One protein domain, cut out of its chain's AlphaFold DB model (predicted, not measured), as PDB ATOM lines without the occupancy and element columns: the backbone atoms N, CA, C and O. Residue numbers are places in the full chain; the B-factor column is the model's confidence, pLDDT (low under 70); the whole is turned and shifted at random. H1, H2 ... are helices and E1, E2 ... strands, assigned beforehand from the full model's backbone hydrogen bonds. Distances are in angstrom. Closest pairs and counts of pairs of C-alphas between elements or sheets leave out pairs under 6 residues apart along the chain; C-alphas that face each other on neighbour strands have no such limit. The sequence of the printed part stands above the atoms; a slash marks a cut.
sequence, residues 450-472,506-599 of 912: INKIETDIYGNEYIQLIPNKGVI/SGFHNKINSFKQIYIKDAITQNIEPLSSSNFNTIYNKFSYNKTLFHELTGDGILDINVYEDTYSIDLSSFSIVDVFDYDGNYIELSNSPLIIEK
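AT A GLANCE: This is residues 450 to 472 and 506 to 599 of the 912 residues of an uncharacterized protein of Pusillimonas sp (UniProt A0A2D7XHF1). A twisted sheet of E5 to E9 and a second sheet of E1 to E4 make a sandwich only partly face to face, meeting along edge strand E5. The helical hairpin H2 and H3 packs on the first sheet, H3 over E6 and E7, H2 beside E8. The 117 printed residues have three named helices and nine named strands, in order E1 E2 H1 E3 E4 H2 H3 E5 E6 E7 E8 E9; the class is mixed. The second sheet runs E1, E2, E3, E4, antiparallel; the whole is compact, with a radius of gyration of the C-alphas of 14.3 A and spans of 43 by 35 by 21 A.

IN THESE COORDINATES: Find C-alpha 575 at (-33.533, -12.520, 20.980), where E7, residues 575 to 583, begins its 24.5 A. Before it come E5, residues 558 to 564, 17.4 A, and E6, residues 567 to 572, 16.5 A; after it come E8, residues 587 to 589, and E9, residues 595 to 598, ending at (-33.250, -9.274, 17.710). The other sheet holds E1, residues 450 to 455, starting at (-30.794, -34.518, 30.149), E2, residues 461 to 467, 18.2 A, E3, residues 517 to 521, and E4, residues 528 to 530. The helices are H1, residues 508 to 512, H2, residues 535 to 543, 15.7 A, and H3, residues 547 to 554.

HOW THE PARTS SIT: Start at E7, where E5 to E8 form a meander, each strand the antiparallel neighbour of the one before. Look for N 562 and O 569 of E5 and E6, 2.8 A, and N 570 and O 577 of E6 and E7, 2.8 A. E9 lies on the other side of E7 from E6, with N 578 and O 595 at 2.9 A; E8 pairs with residues 581 to 583, N 588 and O 582 at 2.9 A. The closest C-alphas of E1 and E5 are Glu 454 and Val 563, 6.0 A. In the second sheet, N 463 and O 519 of E2 and E3 are 2.8 A apart. H3's height over the first sheet is 9.6 A. H2 is only just at that sheet's level, 3.6 A, and touches H3 at Phe 543 and Phe 550, C-alphas 5.6 A apart, with a shallow tilt of 13 degrees, opposite ways. H1 only grazes the second sheet with residues 510 to 512. In H3 every O i to N i+4 pair is within hydrogen-bond range; H1 has 0 of 1 and H2 0 of 5, beside 2 of 2 and 5 of 6 O i to N i+3 pairs.

THE WHOLE: The C-alphas farthest apart are Ile 472 and Ser 591, 45.6 A. Residues 473 to 505 are not printed; C-alphas 472 and 506 are 14.6 A apart across this cut. Of the links printed whole, none is long. Confidence is under 70 at residues 450 to 451, 467 to 472, 506 to 516 and 556.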
ATOM      1  N   ILE A 450     -31.845 -35.504  30.426       68.62
ATOM      2  CA  ILE A 450     -30.794 -34.518  30.149       68.62
ATOM      3  C   ILE A 450     -30.539 -34.486  28.638       68.62
ATOM      4  O   ILE A 450     -30.280 -35.523  28.028       68.62
ATOM      5  N   ASN A 451     -30.651 -33.302  28.041       69.88
ATOM      6  CA  ASN A 451     -30.364 -33.058  26.630       69.88
ATOM      7  C   ASN A 451     -28.877 -32.787  26.398       69.88
ATOM      8  O   ASN A 451     -28.291 -33.342  25.475       69.88
ATOM      9  N   LYS A 452     -28.286 -31.918  27.228       80.88
ATOM     10  CA  LYS A 452     -26.865 -31.560  27.172       80.88
ATOM     11  C   LYS A 452     -26.388 -31.018  28.520       80.88
ATOM     12  O   LYS A 452     -27.208 -30.550  29.314       80.88
ATOM     13  N   ILE A 453     -25.081 -31.095  28.747       80.25
ATOM     14  CA  ILE A 453     -24.380 -30.488  29.879       80.25
ATOM     15  C   ILE A 453     -23.214 -29.696  29.290       80.25
ATOM     16  O   ILE A 453     -22.406 -30.281  28.573       80.25
ATOM     17  N   GLU A 454     -23.153 -28.399  29.571       82.19
ATOM     18  CA  GLU A 454     -22.016 -27.534  29.231       82.19
ATOM     19  C   GLU A 454     -21.246 -27.172  30.499       82.19
ATOM     20  O   GLU A 454     -21.821 -27.158  31.588       82.19
ATOM     21  N   THR A 455     -19.964 -26.854  30.359       85.06
ATOM     22  CA  THR A 455     -19.110 -26.445  31.480       85.06
ATOM     23  C   THR A 455     -18.308 -25.208  31.113       85.06
ATOM     24  O   THR A 455     -17.769 -25.145  30.007       85.06
ATOM     25  N   ASP A 456     -18.188 -24.260  32.039       85.12
ATOM     26  CA  ASP A 456     -17.277 -23.121  31.886       85.12
ATOM     27  C   ASP A 456     -15.847 -23.440  32.364       85.12
ATOM     28  O   ASP A 456     -15.566 -24.520  32.891       85.12
ATOM     29  N   ILE A 457     -14.919 -22.489  32.181       85.69
ATOM     30  CA  ILE A 457     -13.530 -22.604  32.678       85.69
ATOM     31  C   ILE A 457     -13.423 -22.623  34.208       85.69
ATOM     32  O   ILE A 457     -12.388 -23.030  34.742       85.69
ATOM     33  N   TYR A 458     -14.464 -22.184  34.912       84.94
ATOM     34  CA  TYR A 458     -14.492 -22.073  36.367       84.94
ATOM     35  C   TYR A 458     -15.021 -23.345  37.047       84.94
ATOM     36  O   TYR A 458     -14.864 -23.513  38.259       84.94
ATOM     37  N   GLY A 459     -15.593 -24.265  36.265       80.19
ATOM     38  CA  GLY A 459     -16.124 -25.546  36.714       80.19
ATOM     39  C   GLY A 459     -17.617 -25.536  37.044       80.19
ATOM     40  O   GLY A 459     -18.082 -26.502  37.651       80.19
ATOM     41  N   ASN A 460     -18.369 -24.487  36.681       83.19
ATOM     42  CA  ASN A 460     -19.829 -24.508  36.787       83.19
ATOM     43  C   ASN A 460     -20.413 -25.372  35.662       83.19
ATOM     44  O   ASN A 460     -19.915 -25.358  34.533       83.19
ATOM     45  N   GLU A 461     -21.486 -26.110  35.954       86.19
ATOM     46  CA  GLU A 461     -22.149 -26.988  34.981       86.19
ATOM     47  C   GLU A 461     -23.545 -26.463  34.630       86.19
ATOM     48  O   GLU A 461     -24.372 -26.220  35.507       86.19
ATOM     49  N   TYR A 462     -23.843 -26.352  33.336       86.12
ATOM     50  CA  TYR A 462     -25.118 -25.878  32.801       86.12
ATOM     51  C   TYR A 462     -25.862 -27.065  32.195       86.12
ATOM     52  O   TYR A 462     -25.498 -27.593  31.143       86.12
ATOM     53  N   ILE A 463     -26.909 -27.514  32.878       83.81
ATOM     54  CA  ILE A 463     -27.623 -28.752  32.582       83.81
ATOM     55  C   ILE A 463     -28.948 -28.413  31.912       83.81
ATOM     56  O   ILE A 463     -29.843 -27.820  32.515       83.81
ATOM     57  N   GLN A 464     -29.105 -28.853  30.670       79.62
ATOM     58  CA  GLN A 464     -30.333 -28.672  29.915       79.62
ATOM     59  C   GLN A 464     -31.223 -29.911  30.046       79.62
ATOM     60  O   GLN A 464     -30.888 -30.988  29.552       79.62
ATOM     61  N   LEU A 465     -32.382 -29.757  30.679       75.44
ATOM     62  CA  LEU A 465     -33.355 -30.817  30.921       75.44
ATOM     63  C   LEU A 465     -34.541 -30.717  29.959       75.44
ATOM     64  O   LEU A 465     -35.188 -29.675  29.842       75.44
ATOM     65  N   ILE A 466     -34.889 -31.844  29.337       70.38
ATOM     66  CA  ILE A 466     -36.171 -32.023  28.654       70.38
ATOM     67  C   ILE A 466     -37.142 -32.684  29.641       70.38
ATOM     68  O   ILE A 466     -36.958 -33.866  29.961       70.38
ATOM     69  N   PRO A 467     -38.162 -31.964  30.141       61.94
ATOM     70  CA  PRO A 467     -39.096 -32.510  31.117       61.94
ATOM     71  C   PRO A 467     -39.921 -33.646  30.501       61.94
ATOM     72  O   PRO A 467     -40.384 -33.558  29.361       61.94
ATOM     73  N   ASN A 468     -40.132 -34.723  31.259       55.38
ATOM     74  CA  ASN A 468     -40.958 -35.837  30.806       55.38
ATOM     75  C   ASN A 468     -42.408 -35.627  31.274       55.38
ATOM     76  O   ASN A 468     -42.715 -35.766  32.456       55.38
ATOM     77  N   LYS A 469     -43.314 -35.304  30.339       46.41
ATOM     78  CA  LYS A 469     -44.735 -35.031  30.638       46.41
ATOM     79  C   LYS A 469     -45.507 -36.236  31.204       46.41
ATOM     80  O   LYS A 469     -46.602 -36.049  31.717       46.41
ATOM     81  N   GLY A 470     -44.948 -37.450  31.133       38.09
ATOM     82  CA  GLY A 470     -45.569 -38.681  31.638       38.09
ATOM     83  C   GLY A 470     -45.179 -39.087  33.065       38.09
ATOM     84  O   GLY A 470     -45.543 -40.182  33.493       38.09
ATOM     85  N   VAL A 471     -44.410 -38.275  33.802       35.72
ATOM     86  CA  VAL A 471     -44.031 -38.617  35.184       35.72
ATOM     87  C   VAL A 471     -45.206 -38.330  36.115       35.72
ATOM     88  O   VAL A 471     -45.622 -37.182  36.272       35.72
ATOM     89  N   ILE A 472     -45.733 -39.388  36.738       34.81
ATOM     90  CA  ILE A 472     -46.730 -39.301  37.809       34.81
ATOM     91  C   ILE A 472     -46.131 -38.437  38.922       34.81
ATOM     92  O   ILE A 472     -45.151 -38.822  39.560       34.81
ATOM     93  N   SER A 506     -44.492 -38.508  24.577       36.06
ATOM     94  CA  SER A 506     -44.370 -37.596  23.466       36.06
ATOM     95  C   SER A 506     -43.198 -38.030  22.583       36.06
ATOM     96  O   SER A 506     -42.066 -38.121  23.067       36.06
ATOM     97  N   GLY A 507     -43.463 -38.346  21.311       36.78
ATOM     98  CA  GLY A 507     -42.438 -38.818  20.377       36.78
ATOM     99  C   GLY A 507     -41.251 -37.852  20.264       36.78
ATOM    100  O   GLY A 507     -41.343 -36.691  20.651       36.78
ATOM    101  N   PHE A 508     -40.138 -38.317  19.684       35.53
ATOM    102  CA  PHE A 508     -38.855 -37.591  19.544       35.53
ATOM    103  C   PHE A 508     -38.976 -36.109  19.104       35.53
ATOM    104  O   PHE A 508     -38.133 -35.293  19.449       35.53
ATOM    105  N   HIS A 509     -40.033 -35.747  18.371       35.56
ATOM    106  CA  HIS A 509     -40.327 -34.373  17.950       35.56
ATOM    107  C   HIS A 509     -40.682 -33.430  19.115       35.56
ATOM    108  O   HIS A 509     -40.186 -32.307  19.167       35.56
ATOM    109  N   ASN A 510     -41.449 -33.903  20.102       38.00
ATOM    110  CA  ASN A 510     -41.780 -33.103  21.282       38.00
ATOM    111  C   ASN A 510     -40.565 -32.892  22.192       38.00
ATOM    112  O   ASN A 510     -40.620 -31.989  23.006       38.00
ATOM    113  N   LYS A 511     -39.475 -33.661  22.037       42.59
ATOM    114  CA  LYS A 511     -38.203 -33.452  22.751       42.59
ATOM    115  C   LYS A 511     -37.320 -32.359  22.136       42.59
ATOM    116  O   LYS A 511     -36.529 -31.753  22.847       42.59
ATOM    117  N   ILE A 512     -37.425 -32.124  20.824       39.78
ATOM    118  CA  ILE A 512     -36.579 -31.152  20.104       39.78
ATOM    119  C   ILE A 512     -37.119 -29.723  20.280       39.78
ATOM    120  O   ILE A 512     -36.328 -28.793  20.407       39.78
ATOM    121  N   ASN A 513     -38.449 -29.576  20.348       40.50
ATOM    122  CA  ASN A 513     -39.145 -28.285  20.443       40.50
ATOM    123  C   ASN A 513     -39.852 -28.051  21.797       40.50
ATOM    124  O   ASN A 513     -40.582 -27.072  21.942       40.50
ATOM    125  N   SER A 514     -39.700 -28.944  22.784       50.47
ATOM    126  CA  SER A 514     -40.197 -28.695  24.146       50.47
ATOM    127  C   SER A 514     -39.415 -27.570  24.805       50.47
ATOM    128  O   SER A 514     -38.195 -27.531  24.662       50.47
ATOM    129  N   PHE A 515     -40.098 -26.747  25.609       53.12
ATOM    130  CA  PHE A 515     -39.450 -25.916  26.627       53.12
ATOM    131  C   PHE A 515     -38.407 -26.749  27.372       53.12
ATOM    132  O   PHE A 515     -38.728 -27.802  27.932       53.12
ATOM    133  N   LYS A 516     -37.160 -26.293  27.322       67.62
ATOM    134  CA  LYS A 516     -36.048 -26.925  28.014       67.62
ATOM    135  C   LYS A 516     -35.831 -26.148  29.302       67.62
ATOM    136  O   LYS A 516     -35.732 -24.930  29.269       67.62
ATOM    137  N   GLN A 517     -35.788 -26.843  30.429       75.31
ATOM    138  CA  GLN A 517     -35.426 -26.208  31.693       75.31
ATOM    139  C   GLN A 517     -33.915 -26.267  31.843       75.31
ATOM    140  O   GLN A 517     -33.319 -27.321  31.630       75.31
ATOM    141  N   ILE A 518     -33.300 -25.146  32.196       81.12
ATOM    142  CA  ILE A 518     -31.856 -25.065  32.387       81.12
ATOM    143  C   ILE A 518     -31.581 -24.938  33.877       81.12
ATOM    144  O   ILE A 518     -32.168 -24.095  34.554       81.12
ATOM    145  N   TYR A 519     -30.685 -25.784  34.363       84.31
ATOM    146  CA  TYR A 519     -30.186 -25.766  35.727       84.31
ATOM    147  C   TYR A 519     -28.702 -25.420  35.709       84.31
ATOM    148  O   TYR A 519     -27.986 -25.843  34.803       84.31
ATOM    149  N   ILE A 520     -28.245 -24.686  36.713       85.19
ATOM    150  CA  ILE A 520     -26.827 -24.446  36.962       85.19
ATOM    151  C   ILE A 520     -26.428 -25.198  38.215       85.19
ATOM    152  O   ILE A 520     -27.093 -25.074  39.241       85.19
ATOM    153  N   LYS A 521     -25.322 -25.931  38.123       84.75
ATOM    154  CA  LYS A 521     -24.548 -26.403  39.262       84.75
ATOM    155  C   LYS A 521     -23.377 -25.451  39.477       84.75
ATOM    156  O   LYS A 521     -22.460 -25.403  38.662       84.75
ATOM    157  N   ASP A 522     -23.424 -24.704  40.567       81.31
ATOM    158  CA  ASP A 522     -22.382 -23.743  40.923       81.31
ATOM    159  C   ASP A 522     -21.135 -24.454  41.481       81.31
ATOM    160  O   ASP A 522     -21.233 -25.360  42.313       81.31
ATOM    161  N   ALA A 523     -19.953 -24.056  41.016       81.62
ATOM    162  CA  ALA A 523     -18.689 -24.732  41.287       81.62
ATOM    163  C   ALA A 523     -18.249 -24.628  42.755       81.62
ATOM    164  O   ALA A 523     -17.537 -25.507  43.247       81.62
ATOM    165  N   ILE A 524     -18.654 -23.574  43.474       79.00
ATOM    166  CA  ILE A 524     -18.253 -23.369  44.873       79.00
ATOM    167  C   ILE A 524     -19.301 -23.935  45.821       79.00
ATOM    168  O   ILE A 524     -18.976 -24.712  46.720       79.00
ATOM    169  N   THR A 525     -20.557 -23.540  45.634       75.94
ATOM    170  CA  THR A 525     -21.659 -23.941  46.512       75.94
ATOM    171  C   THR A 525     -22.121 -25.368  46.247       75.94
ATOM    172  O   THR A 525     -22.719 -25.976  47.133       75.94
ATOM    173  N   GLN A 526     -21.826 -25.918  45.060       70.88
ATOM    174  CA  GLN A 526     -22.265 -27.241  44.602       70.88
ATOM    175  C   GLN A 526     -23.797 -27.388  44.558       70.88
ATOM    176  O   GLN A 526     -24.322 -28.500  44.452       70.88
ATOM    177  N   ASN A 527     -24.527 -26.270  44.623       76.81
ATOM    178  CA  ASN A 527     -25.979 -26.243  44.554       76.81
ATOM    179  C   ASN A 527     -26.445 -26.291  43.103       76.81
ATOM    180  O   ASN A 527     -25.862 -25.635  42.243       76.81
ATOM    181  N   ILE A 528     -27.508 -27.062  42.854       77.31
ATOM    182  CA  ILE A 528     -28.159 -27.139  41.551       77.31
ATOM    183  C   ILE A 528     -29.468 -26.374  41.632       77.31
ATOM    184  O   ILE A 528     -30.401 -26.807  42.308       77.31
ATOM    185  N   GLU A 529     -29.543 -25.265  40.915       79.56
ATOM    186  CA  GLU A 529     -30.705 -24.383  40.906       79.56
ATOM    187  C   GLU A 529     -31.141 -24.106  39.464       79.56
ATOM    188  O   GLU A 529     -30.297 -24.068  38.562       79.56
ATOM    189  N   PRO A 530     -32.447 -23.925  39.201       80.56
ATOM    190  CA  PRO A 530     -32.900 -23.368  37.934       80.56
ATOM    191  C   PRO A 530     -32.161 -22.065  37.618       80.56
ATOM    192  O   PRO A 530     -31.950 -21.238  38.505       80.56
ATOM    193  N   LEU A 531     -31.811 -21.871  36.346       81.44
ATOM    194  CA  LEU A 531     -31.084 -20.695  35.856       81.44
ATOM    195  C   LEU A 531     -31.763 -19.371  36.252       81.44
ATOM    196  O   LEU A 531     -31.089 -18.403  36.583       81.44
ATOM    197  N   SER A 532     -33.099 -19.346  36.263       74.25
ATOM    198  CA  SER A 532     -33.902 -18.179  36.647       74.25
ATOM    199  C   SER A 532     -33.816 -17.844  38.143       74.25
ATOM    200  O   SER A 532     -33.922 -16.678  38.526       74.25
ATOM    201  N   SER A 533     -33.593 -18.846  38.998       74.56
ATOM    202  CA  SER A 533     -33.504 -18.692  40.456       74.56
ATOM    203  C   SER A 533     -32.077 -18.658  41.003       74.56
ATOM    204  O   SER A 533     -31.914 -18.413  42.195       74.56
ATOM    205  N   SER A 534     -31.068 -18.912  40.169       82.00
ATOM    206  CA  SER A 534     -29.673 -18.954  40.599       82.00
ATOM    207  C   SER A 534     -29.032 -17.566  40.618       82.00
ATOM    208  O   SER A 534     -29.506 -16.619  39.986       82.00
ATOM    209  N   ASN A 535     -27.879 -17.463  41.284       83.38
ATOM    210  CA  ASN A 535     -27.053 -16.251  41.288       83.38
ATOM    211  C   ASN A 535     -26.499 -15.879  39.902       83.38
ATOM    212  O   ASN A 535     -25.897 -14.822  39.767       83.38
ATOM    213  N   PHE A 536     -26.694 -16.708  38.872       85.31
ATOM    214  CA  PHE A 536     -26.326 -16.363  37.500       85.31
ATOM    215  C   PHE A 536     -27.145 -15.185  36.965       85.31
ATOM    216  O   PHE A 536     -26.667 -14.431  36.125       85.31
ATOM    217  N   ASN A 537     -28.360 -14.967  37.480       82.44
ATOM    218  CA  ASN A 537     -29.214 -13.860  37.049       82.44
ATOM    219  C   ASN A 537     -28.604 -12.462  37.298       82.44
ATOM    220  O   ASN A 537     -29.054 -11.486  36.691       82.44
ATOM    221  N   THR A 538     -27.568 -12.351  38.138       84.94
ATOM    222  CA  THR A 538     -26.904 -11.081  38.460       84.94
ATOM    223  C   THR A 538     -26.223 -10.459  37.247       84.94
ATOM    224  O   THR A 538     -26.197  -9.232  37.144       84.94
ATOM    225  N   ILE A 539     -25.734 -11.270  36.303       88.12
ATOM    226  CA  ILE A 539     -25.057 -10.782  35.091       88.12
ATOM    227  C   ILE A 539     -26.040 -10.221  34.058       88.12
ATOM    228  O   ILE A 539     -25.628  -9.580  33.092       88.12
ATOM    229  N   TYR A 540     -27.346 -10.442  34.246       87.56
ATOM    230  CA  TYR A 540     -28.369  -9.926  33.342       87.56
ATOM    231  C   TYR A 540     -28.741  -8.465  33.617       87.56
ATOM    232  O   TYR A 540     -29.459  -7.858  32.817       87.56
ATOM    233  N   ASN A 541     -28.266  -7.876  34.719       85.19
ATOM    234  CA  ASN A 541     -28.629  -6.520  35.128       85.19
ATOM    235  C   ASN A 541     -28.295  -5.466  34.060       85.19
ATOM    236  O   ASN A 541     -29.110  -4.561  33.830       85.19
ATOM    237  N   LYS A 542     -27.188  -5.618  33.319       87.56
ATOM    238  CA  LYS A 542     -26.884  -4.755  32.164       87.56
ATOM    239  C   LYS A 542     -27.934  -4.735  31.063       87.56
ATOM    240  O   LYS A 542     -27.969  -3.766  30.313       87.56
ATOM    241  N   PHE A 543     -28.807  -5.736  30.950       89.19
ATOM    242  CA  PHE A 543     -29.869  -5.761  29.935       89.19
ATOM    243  C   PHE A 543     -31.168  -5.084  30.392       89.19
ATOM    244  O   PHE A 543     -32.113  -4.985  29.609       89.19
ATOM    245  N   SER A 544     -31.226  -4.567  31.625       86.88
ATOM    246  CA  SER A 544     -32.423  -3.940  32.215       86.88
ATOM    247  C   SER A 544     -32.992  -2.754  31.419       86.88
ATOM    248  O   SER A 544     -34.177  -2.436  31.550       86.88
ATOM    249  N   TYR A 545     -32.193  -2.123  30.549       86.88
ATOM    250  CA  TYR A 545     -32.657  -1.063  29.648       86.88
ATOM    251  C   TYR A 545     -33.676  -1.564  28.607       86.88
ATOM    252  O   TYR A 545     -34.535  -0.791  28.177       86.88
ATOM    253  N   ASN A 546     -33.619  -2.844  28.217       89.50
ATOM    254  CA  ASN A 546     -34.578  -3.473  27.313       89.50
ATOM    255  C   ASN A 546     -35.522  -4.378  28.117       89.50
ATOM    256  O   ASN A 546     -35.187  -5.504  28.480       89.50
ATOM    257  N   LYS A 547     -36.737  -3.878  28.376       88.62
ATOM    258  CA  LYS A 547     -37.733  -4.557  29.220       88.62
ATOM    259  C   LYS A 547     -38.118  -5.948  28.711       88.62
ATOM    260  O   LYS A 547     -38.313  -6.841  29.527       88.62
ATOM    261  N   THR A 548     -38.238  -6.128  27.394       88.50
ATOM    262  CA  THR A 548     -38.626  -7.414  26.793       88.50
ATOM    263  C   THR A 548     -37.499  -8.431  26.940       88.50
ATOM    264  O   THR A 548     -37.729  -9.534  27.425       88.50
ATOM    265  N   LEU A 549     -36.271  -8.023  26.606       89.00
ATOM    266  CA  LEU A 549     -35.069  -8.847  26.738       89.00
ATOM    267  C   LEU A 549     -34.838  -9.289  28.188       89.00
ATOM    268  O   LEU A 549     -34.673 -10.472  28.467       89.00
ATOM    269  N   PHE A 550     -34.872  -8.334  29.117       88.81
ATOM    270  CA  PHE A 550     -34.644  -8.598  30.533       88.81
ATOM    271  C   PHE A 550     -35.711  -9.526  31.128       88.81
ATOM    272  O   PHE A 550     -35.394 -10.392  31.942       88.81
ATOM    273  N   HIS A 551     -36.970  -9.393  30.695       87.62
ATOM    274  CA  HIS A 551     -38.047 -10.289  31.114       87.62
ATOM    275  C   HIS A 551     -37.859 -11.720  30.588       87.62
ATOM    276  O   HIS A 551     -38.061 -12.668  31.344       87.62
ATOM    277  N   GLU A 552     -37.440 -11.893  29.327       86.94
ATOM    278  CA  GLU A 552     -37.157 -13.222  28.762       86.94
ATOM    279  C   GLU A 552     -35.947 -13.905  29.433       86.94
ATOM    280  O   GLU A 552     -35.966 -15.123  29.592       86.94
ATOM    281  N   LEU A 553     -34.941 -13.137  29.880       85.31
ATOM    282  CA  LEU A 553     -33.762 -13.650  30.597       85.31
ATOM    283  C   LEU A 553     -34.034 -14.051  32.053       85.31
ATOM    284  O   LEU A 553     -33.472 -15.024  32.540       85.31
ATOM    285  N   THR A 554     -34.852 -13.273  32.767       82.50
ATOM    286  CA  THR A 554     -35.091 -13.468  34.213       82.50
ATOM    287  C   THR A 554     -36.290 -14.368  34.513       82.50
ATOM    288  O   THR A 554     -36.413 -14.878  35.625       82.50
ATOM    289  N   GLY A 555     -37.180 -14.572  33.538       75.81
ATOM    290  CA  GLY A 555     -38.253 -15.561  33.608       75.81
ATOM    291  C   GLY A 555     -37.827 -16.939  33.092       75.81
ATOM    292  O   GLY A 555     -36.655 -17.218  32.867       75.81
ATOM    293  N   ASP A 556     -38.806 -17.798  32.811       67.12
ATOM    294  CA  ASP A 556     -38.571 -19.123  32.217       67.12
ATOM    295  C   ASP A 556     -38.448 -19.067  30.677       67.12
ATOM    296  O   ASP A 556     -38.829 -20.008  29.989       67.12
ATOM    297  N   GLY A 557     -37.978 -17.948  30.110       70.38
ATOM    298  CA  GLY A 557     -38.003 -17.659  28.667       70.38
ATOM    299  C   GLY A 557     -36.829 -18.214  27.852       70.38
ATOM    300  O   GLY A 557     -36.806 -18.050  26.630       70.38
ATOM    301  N   ILE A 558     -35.866 -18.868  28.506       81.31
ATOM    302  CA  ILE A 558     -34.630 -19.344  27.878       81.31
ATOM    303  C   ILE A 558     -34.863 -20.672  27.152       81.31
ATOM    304  O   ILE A 558     -35.290 -21.659  27.748       81.31
ATOM    305  N   LEU A 559     -34.562 -20.706  25.849       79.56
ATOM    306  CA  LEU A 559     -34.767 -21.878  24.993       79.56
ATOM    307  C   LEU A 559     -33.516 -22.759  24.898       79.56
ATOM    308  O   LEU A 559     -33.618 -23.990  24.879       79.56
ATOM    309  N   ASP A 560     -32.334 -22.147  24.828       84.31
ATOM    310  CA  ASP A 560     -31.045 -22.839  24.789       84.31
ATOM    311  C   ASP A 560     -29.945 -21.983  25.430       84.31
ATOM    312  O   ASP A 560     -30.045 -20.756  25.459       84.31
ATOM    313  N   ILE A 561     -28.897 -22.641  25.931       88.19
ATOM    314  CA  ILE A 561     -27.687 -21.988  26.440       88.19
ATOM    315  C   ILE A 561     -26.458 -22.777  26.000       88.19
ATOM    316  O   ILE A 561     -26.391 -23.976  26.246       88.19
ATOM    317  N   ASN A 562     -25.491 -22.148  25.346       91.50
ATOM    318  CA  ASN A 562     -24.159 -22.700  25.099       91.50
ATOM    319  C   ASN A 562     -23.143 -21.931  25.942       91.50
ATOM    320  O   ASN A 562     -23.306 -20.729  26.151       91.50
ATOM    321  N   VAL A 563     -22.096 -22.611  26.402       90.12
ATOM    322  CA  VAL A 563     -21.015 -21.983  27.162       90.12
ATOM    323  C   VAL A 563     -19.684 -22.381  26.537       90.12
ATOM    324  O   VAL A 563     -19.421 -23.558  26.310       90.12
ATOM    325  N   TYR A 564     -18.875 -21.378  26.217       91.06
ATOM    326  CA  TYR A 564     -17.562 -21.485  25.601       91.06
ATOM    327  C   TYR A 564     -16.572 -20.757  26.498       91.06
ATOM    328  O   TYR A 564     -16.436 -19.539  26.424       91.06
ATOM    329  N   GLU A 565     -15.909 -21.513  27.364       88.75
ATOM    330  CA  GLU A 565     -15.014 -20.972  28.384       88.75
ATOM    331  C   GLU A 565     -15.710 -19.970  29.318       88.75
ATOM    332  O   GLU A 565     -16.500 -20.397  30.152       88.75
ATOM    333  N   ASP A 566     -15.432 -18.672  29.197       89.94
ATOM    334  CA  ASP A 566     -16.054 -17.580  29.961       89.94
ATOM    335  C   ASP A 566     -17.160 -16.846  29.172       89.94
ATOM    336  O   ASP A 566     -17.742 -15.864  29.639       89.94
ATOM    337  N   THR A 567     -17.461 -17.314  27.959       92.44
ATOM    338  CA  THR A 567     -18.472 -16.743  27.067       92.44
ATOM    339  C   THR A 567     -19.733 -17.600  27.082       92.44
ATOM    340  O   THR A 567     -19.685 -18.797  26.809       92.44
ATOM    341  N   TYR A 568     -20.889 -16.997  27.337       92.50
ATOM    342  CA  TYR A 568     -22.190 -17.650  27.238       92.50
ATOM    343  C   TYR A 568     -22.960 -17.161  26.010       92.50
ATOM    344  O   TYR A 568     -22.854 -16.012  25.582       92.50
ATOM    345  N   SER A 569     -23.765 -18.051  25.448       94.25
ATOM    346  CA  SER A 569     -24.655 -17.777  24.331       94.25
ATOM    347  C   SER A 569     -26.043 -18.297  24.663       94.25
ATOM    348  O   SER A 569     -26.217 -19.487  24.917       94.25
ATOM    349  N   ILE A 570     -27.024 -17.403  24.711       91.44
ATOM    350  CA  ILE A 570     -28.396 -17.691  25.124       91.44
ATOM    351  C   ILE A 570     -29.341 -17.416  23.961       91.44
ATOM    352  O   ILE A 570     -29.362 -16.315  23.410       91.44
ATOM    353  N   ASP A 571     -30.166 -18.406  23.634       88.88
ATOM    354  CA  ASP A 571     -31.251 -18.258  22.671       88.88
ATOM    355  C   ASP A 571     -32.582 -18.100  23.412       88.88
ATOM    356  O   ASP A 571     -32.979 -18.943  24.224       88.88
ATOM    357  N   LEU A 572     -33.276 -17.006  23.113       87.88
ATOM    358  CA  LEU A 572     -34.588 -16.643  23.636       87.88
ATOM    359  C   LEU A 572     -35.633 -16.712  22.517       87.88
ATOM    360  O   LEU A 572     -35.338 -16.992  21.352       87.88
ATOM    361  N   SER A 573     -36.891 -16.446  22.857       82.88
ATOM    362  CA  SER A 573     -37.980 -16.498  21.879       82.88
ATOM    363  C   SER A 573     -37.937 -15.341  20.872       82.88
ATOM    364  O   SER A 573     -38.351 -15.520  19.718       82.88
ATOM    365  N   SER A 574     -37.417 -14.189  21.310       86.88
ATOM    366  CA  SER A 574     -37.331 -12.955  20.521       86.88
ATOM    367  C   SER A 574     -35.896 -12.476  20.290       86.88
ATOM    368  O   SER A 574     -35.673 -11.654  19.407       86.88
ATOM    369  N   PHE A 575     -34.919 -12.984  21.043       90.88
ATOM    370  CA  PHE A 575     -33.533 -12.520  20.980       90.88
ATOM    371  C   PHE A 575     -32.542 -13.682  21.015       90.88
ATOM    372  O   PHE A 575     -32.853 -14.766  21.495       90.88
ATOM    373  N   SER A 576     -31.323 -13.433  20.554       92.69
ATOM    374  CA  SER A 576     -30.160 -14.279  20.814       92.69
ATOM    375  C   SER A 576     -29.029 -13.404  21.334       92.69
ATOM    376  O   SER A 576     -28.779 -12.332  20.779       92.69
ATOM    377  N   ILE A 577     -28.386 -13.828  22.416       94.00
ATOM    378  CA  ILE A 577     -27.360 -13.056  23.116       94.00
ATOM    379  C   ILE A 577     -26.074 -13.864  23.159       94.00
ATOM    380  O   ILE A 577     -26.122 -15.042  23.493       94.00
ATOM    381  N   VAL A 578     -24.940 -13.230  22.875       94.44
ATOM    382  CA  VAL A 578     -23.607 -13.775  23.151       94.44
ATOM    383  C   VAL A 578     -22.829 -12.757  23.964       94.44
ATOM    384  O   VAL A 578     -22.726 -11.591  23.574       94.44
ATOM    385  N   ASP A 579     -22.307 -13.184  25.103       93.44
ATOM    386  CA  ASP A 579     -21.699 -12.289  26.074       93.44
ATOM    387  C   ASP A 579     -20.762 -13.041  27.030       93.44
ATOM    388  O   ASP A 579     -20.681 -14.263  26.997       93.44
ATOM    389  N   VAL A 580     -20.018 -12.311  27.856       92.62
ATOM    390  CA  VAL A 580     -18.946 -12.838  28.702       92.62
ATOM    391  C   VAL A 580     -19.242 -12.531  30.162       92.62
ATOM    392  O   VAL A 580     -19.818 -11.487  30.484       92.62
ATOM    393  N   PHE A 581     -18.826 -13.428  31.045       91.69
ATOM    394  CA  PHE A 581     -18.907 -13.262  32.491       91.69
ATOM    395  C   PHE A 581     -17.565 -13.589  33.147       91.69
ATOM    396  O   PHE A 581     -16.689 -14.179  32.522       91.69
ATOM    397  N   ASP A 582     -17.407 -13.182  34.402       90.81
ATOM    398  CA  ASP A 582     -16.318 -13.651  35.259       90.81
ATOM    399  C   ASP A 582     -16.898 -14.322  36.505       90.81
ATOM    400  O   ASP A 582     -18.064 -14.103  36.863       90.81
ATOM    401  N   TYR A 583     -16.100 -15.166  37.150       90.69
ATOM    402  CA  TYR A 583     -16.532 -15.939  38.303       90.69
ATOM    403  C   TYR A 583     -15.388 -16.154  39.298       90.69
ATOM    404  O   TYR A 583     -14.428 -16.882  39.047       90.69
ATOM    405  N   ASP A 584     -15.530 -15.550  40.477       85.00
ATOM    406  CA  ASP A 584     -14.624 -15.702  41.625       85.00
ATOM    407  C   ASP A 584     -15.264 -16.489  42.785       85.00
ATOM    408  O   ASP A 584     -14.736 -16.535  43.900       85.00
ATOM    409  N   GLY A 585     -16.420 -17.098  42.517       81.00
ATOM    410  CA  GLY A 585     -17.355 -17.596  43.521       81.00
ATOM    411  C   GLY A 585     -18.674 -16.846  43.574       81.00
ATOM    412  O   GLY A 585     -19.626 -17.335  44.176       81.00
ATOM    413  N   ASN A 586     -18.745 -15.693  42.916       87.31
ATOM    414  CA  ASN A 586     -19.991 -15.062  42.516       87.31
ATOM    415  C   ASN A 586     -19.928 -14.763  41.016       87.31
ATOM    416  O   ASN A 586     -18.853 -14.514  40.477       87.31
ATOM    417  N   TYR A 587     -21.079 -14.759  40.343       88.19
ATOM    418  CA  TYR A 587     -21.147 -14.337  38.946       88.19
ATOM    419  C   TYR A 587     -21.004 -12.817  38.851       88.19
ATOM    420  O   TYR A 587     -21.808 -12.068  39.423       88.19
ATOM    421  N   ILE A 588     -19.969 -12.373  38.138       89.38
ATOM    422  CA  ILE A 588     -19.604 -10.967  37.978       89.38
ATOM    423  C   ILE A 588     -19.956 -10.518  36.560       89.38
ATOM    424  O   ILE A 588     -19.524 -11.098  35.563       89.38
ATOM    425  N   GLU A 589     -20.730  -9.439  36.482       87.06
ATOM    426  CA  GLU A 589     -21.035  -8.767  35.226       87.06
ATOM    427  C   GLU A 589     -19.789  -8.049  34.685       87.06
ATOM    428  O   GLU A 589     -19.187  -7.217  35.367       87.06
ATOM    429  N   LEU A 590     -19.422  -8.341  33.436       86.12
ATOM    430  CA  LEU A 590     -18.347  -7.651  32.730       86.12
ATOM    431  C   LEU A 590     -18.893  -6.513  31.853       86.12
ATOM    432  O   LEU A 590     -19.969  -6.609  31.254       86.12
ATOM    433  N   SER A 591     -18.114  -5.431  31.745       79.75
ATOM    434  CA  SER A 591     -18.464  -4.211  31.001       79.75
ATOM    435  C   SER A 591     -18.257  -4.313  29.482       79.75
ATOM    436  O   SER A 591     -18.193  -3.296  28.791       79.75
ATOM    437  N   ASN A 592     -18.061  -5.518  28.955       82.56
ATOM    438  CA  ASN A 592     -17.907  -5.772  27.529       82.56
ATOM    439  C   ASN A 592     -19.247  -5.592  26.796       82.56
ATOM    440  O   ASN A 592     -20.319  -5.815  27.361       82.56
ATOM    441  N   SER A 593     -19.179  -5.211  25.519       86.06
ATOM    442  CA  SER A 593     -20.367  -5.089  24.672       86.06
ATOM    443  C   SER A 593     -20.891  -6.482  24.290       86.06
ATOM    444  O   SER A 593     -20.176  -7.207  23.592       86.06
ATOM    445  N   PRO A 594     -22.117  -6.857  24.698       90.50
ATOM    446  CA  PRO A 594     -22.723  -8.122  24.301       90.50
ATOM    447  C   PRO A 594     -23.191  -8.064  22.843       90.50
ATOM    448  O   PRO A 594     -23.677  -7.028  22.378       90.50
ATOM    449  N   LEU A 595     -23.099  -9.180  22.119       93.50
ATOM    450  CA  LEU A 595     -23.797  -9.338  20.845       93.50
ATOM    451  C   LEU A 595     -25.262  -9.644  21.142       93.50
ATOM    452  O   LEU A 595     -25.567 -10.686  21.713       93.50
ATOM    453  N   ILE A 596     -26.162  -8.754  20.733       92.69
ATOM    454  CA  ILE A 596     -27.608  -8.939  20.862       92.69
ATOM    455  C   ILE A 596     -28.198  -8.948  19.456       92.69
ATOM    456  O   ILE A 596     -28.083  -7.966  18.724       92.69
ATOM    457  N   ILE A 597     -28.833 -10.056  19.087       92.75
ATOM    458  CA  ILE A 597     -29.544 -10.217  17.820       92.75
ATOM    459  C   ILE A 597     -31.035 -10.258  18.132       92.75
ATOM    460  O   ILE A 597     -31.494 -11.132  18.865       92.75
ATOM    461  N   GLU A 598     -31.795  -9.320  17.576       91.12
ATOM    462  CA  GLU A 598     -33.250  -9.274  17.710       91.12
ATOM    463  C   GLU A 598     -33.926  -9.952  16.515       91.12
ATOM    464  O   GLU A 598     -33.574  -9.731  15.351       91.12
ATOM    465  N   LYS A 599     -34.906 -10.803  16.819       87.75
ATOM    466  CA  LYS A 599     -35.723 -11.497  15.832       87.75
ATOM    467  C   LYS A 599     -36.791 -10.551  15.287       87.75
ATOM    468  O   LYS A 599     -37.441  -9.841  16.048       87.75
TER     469      LYS A 599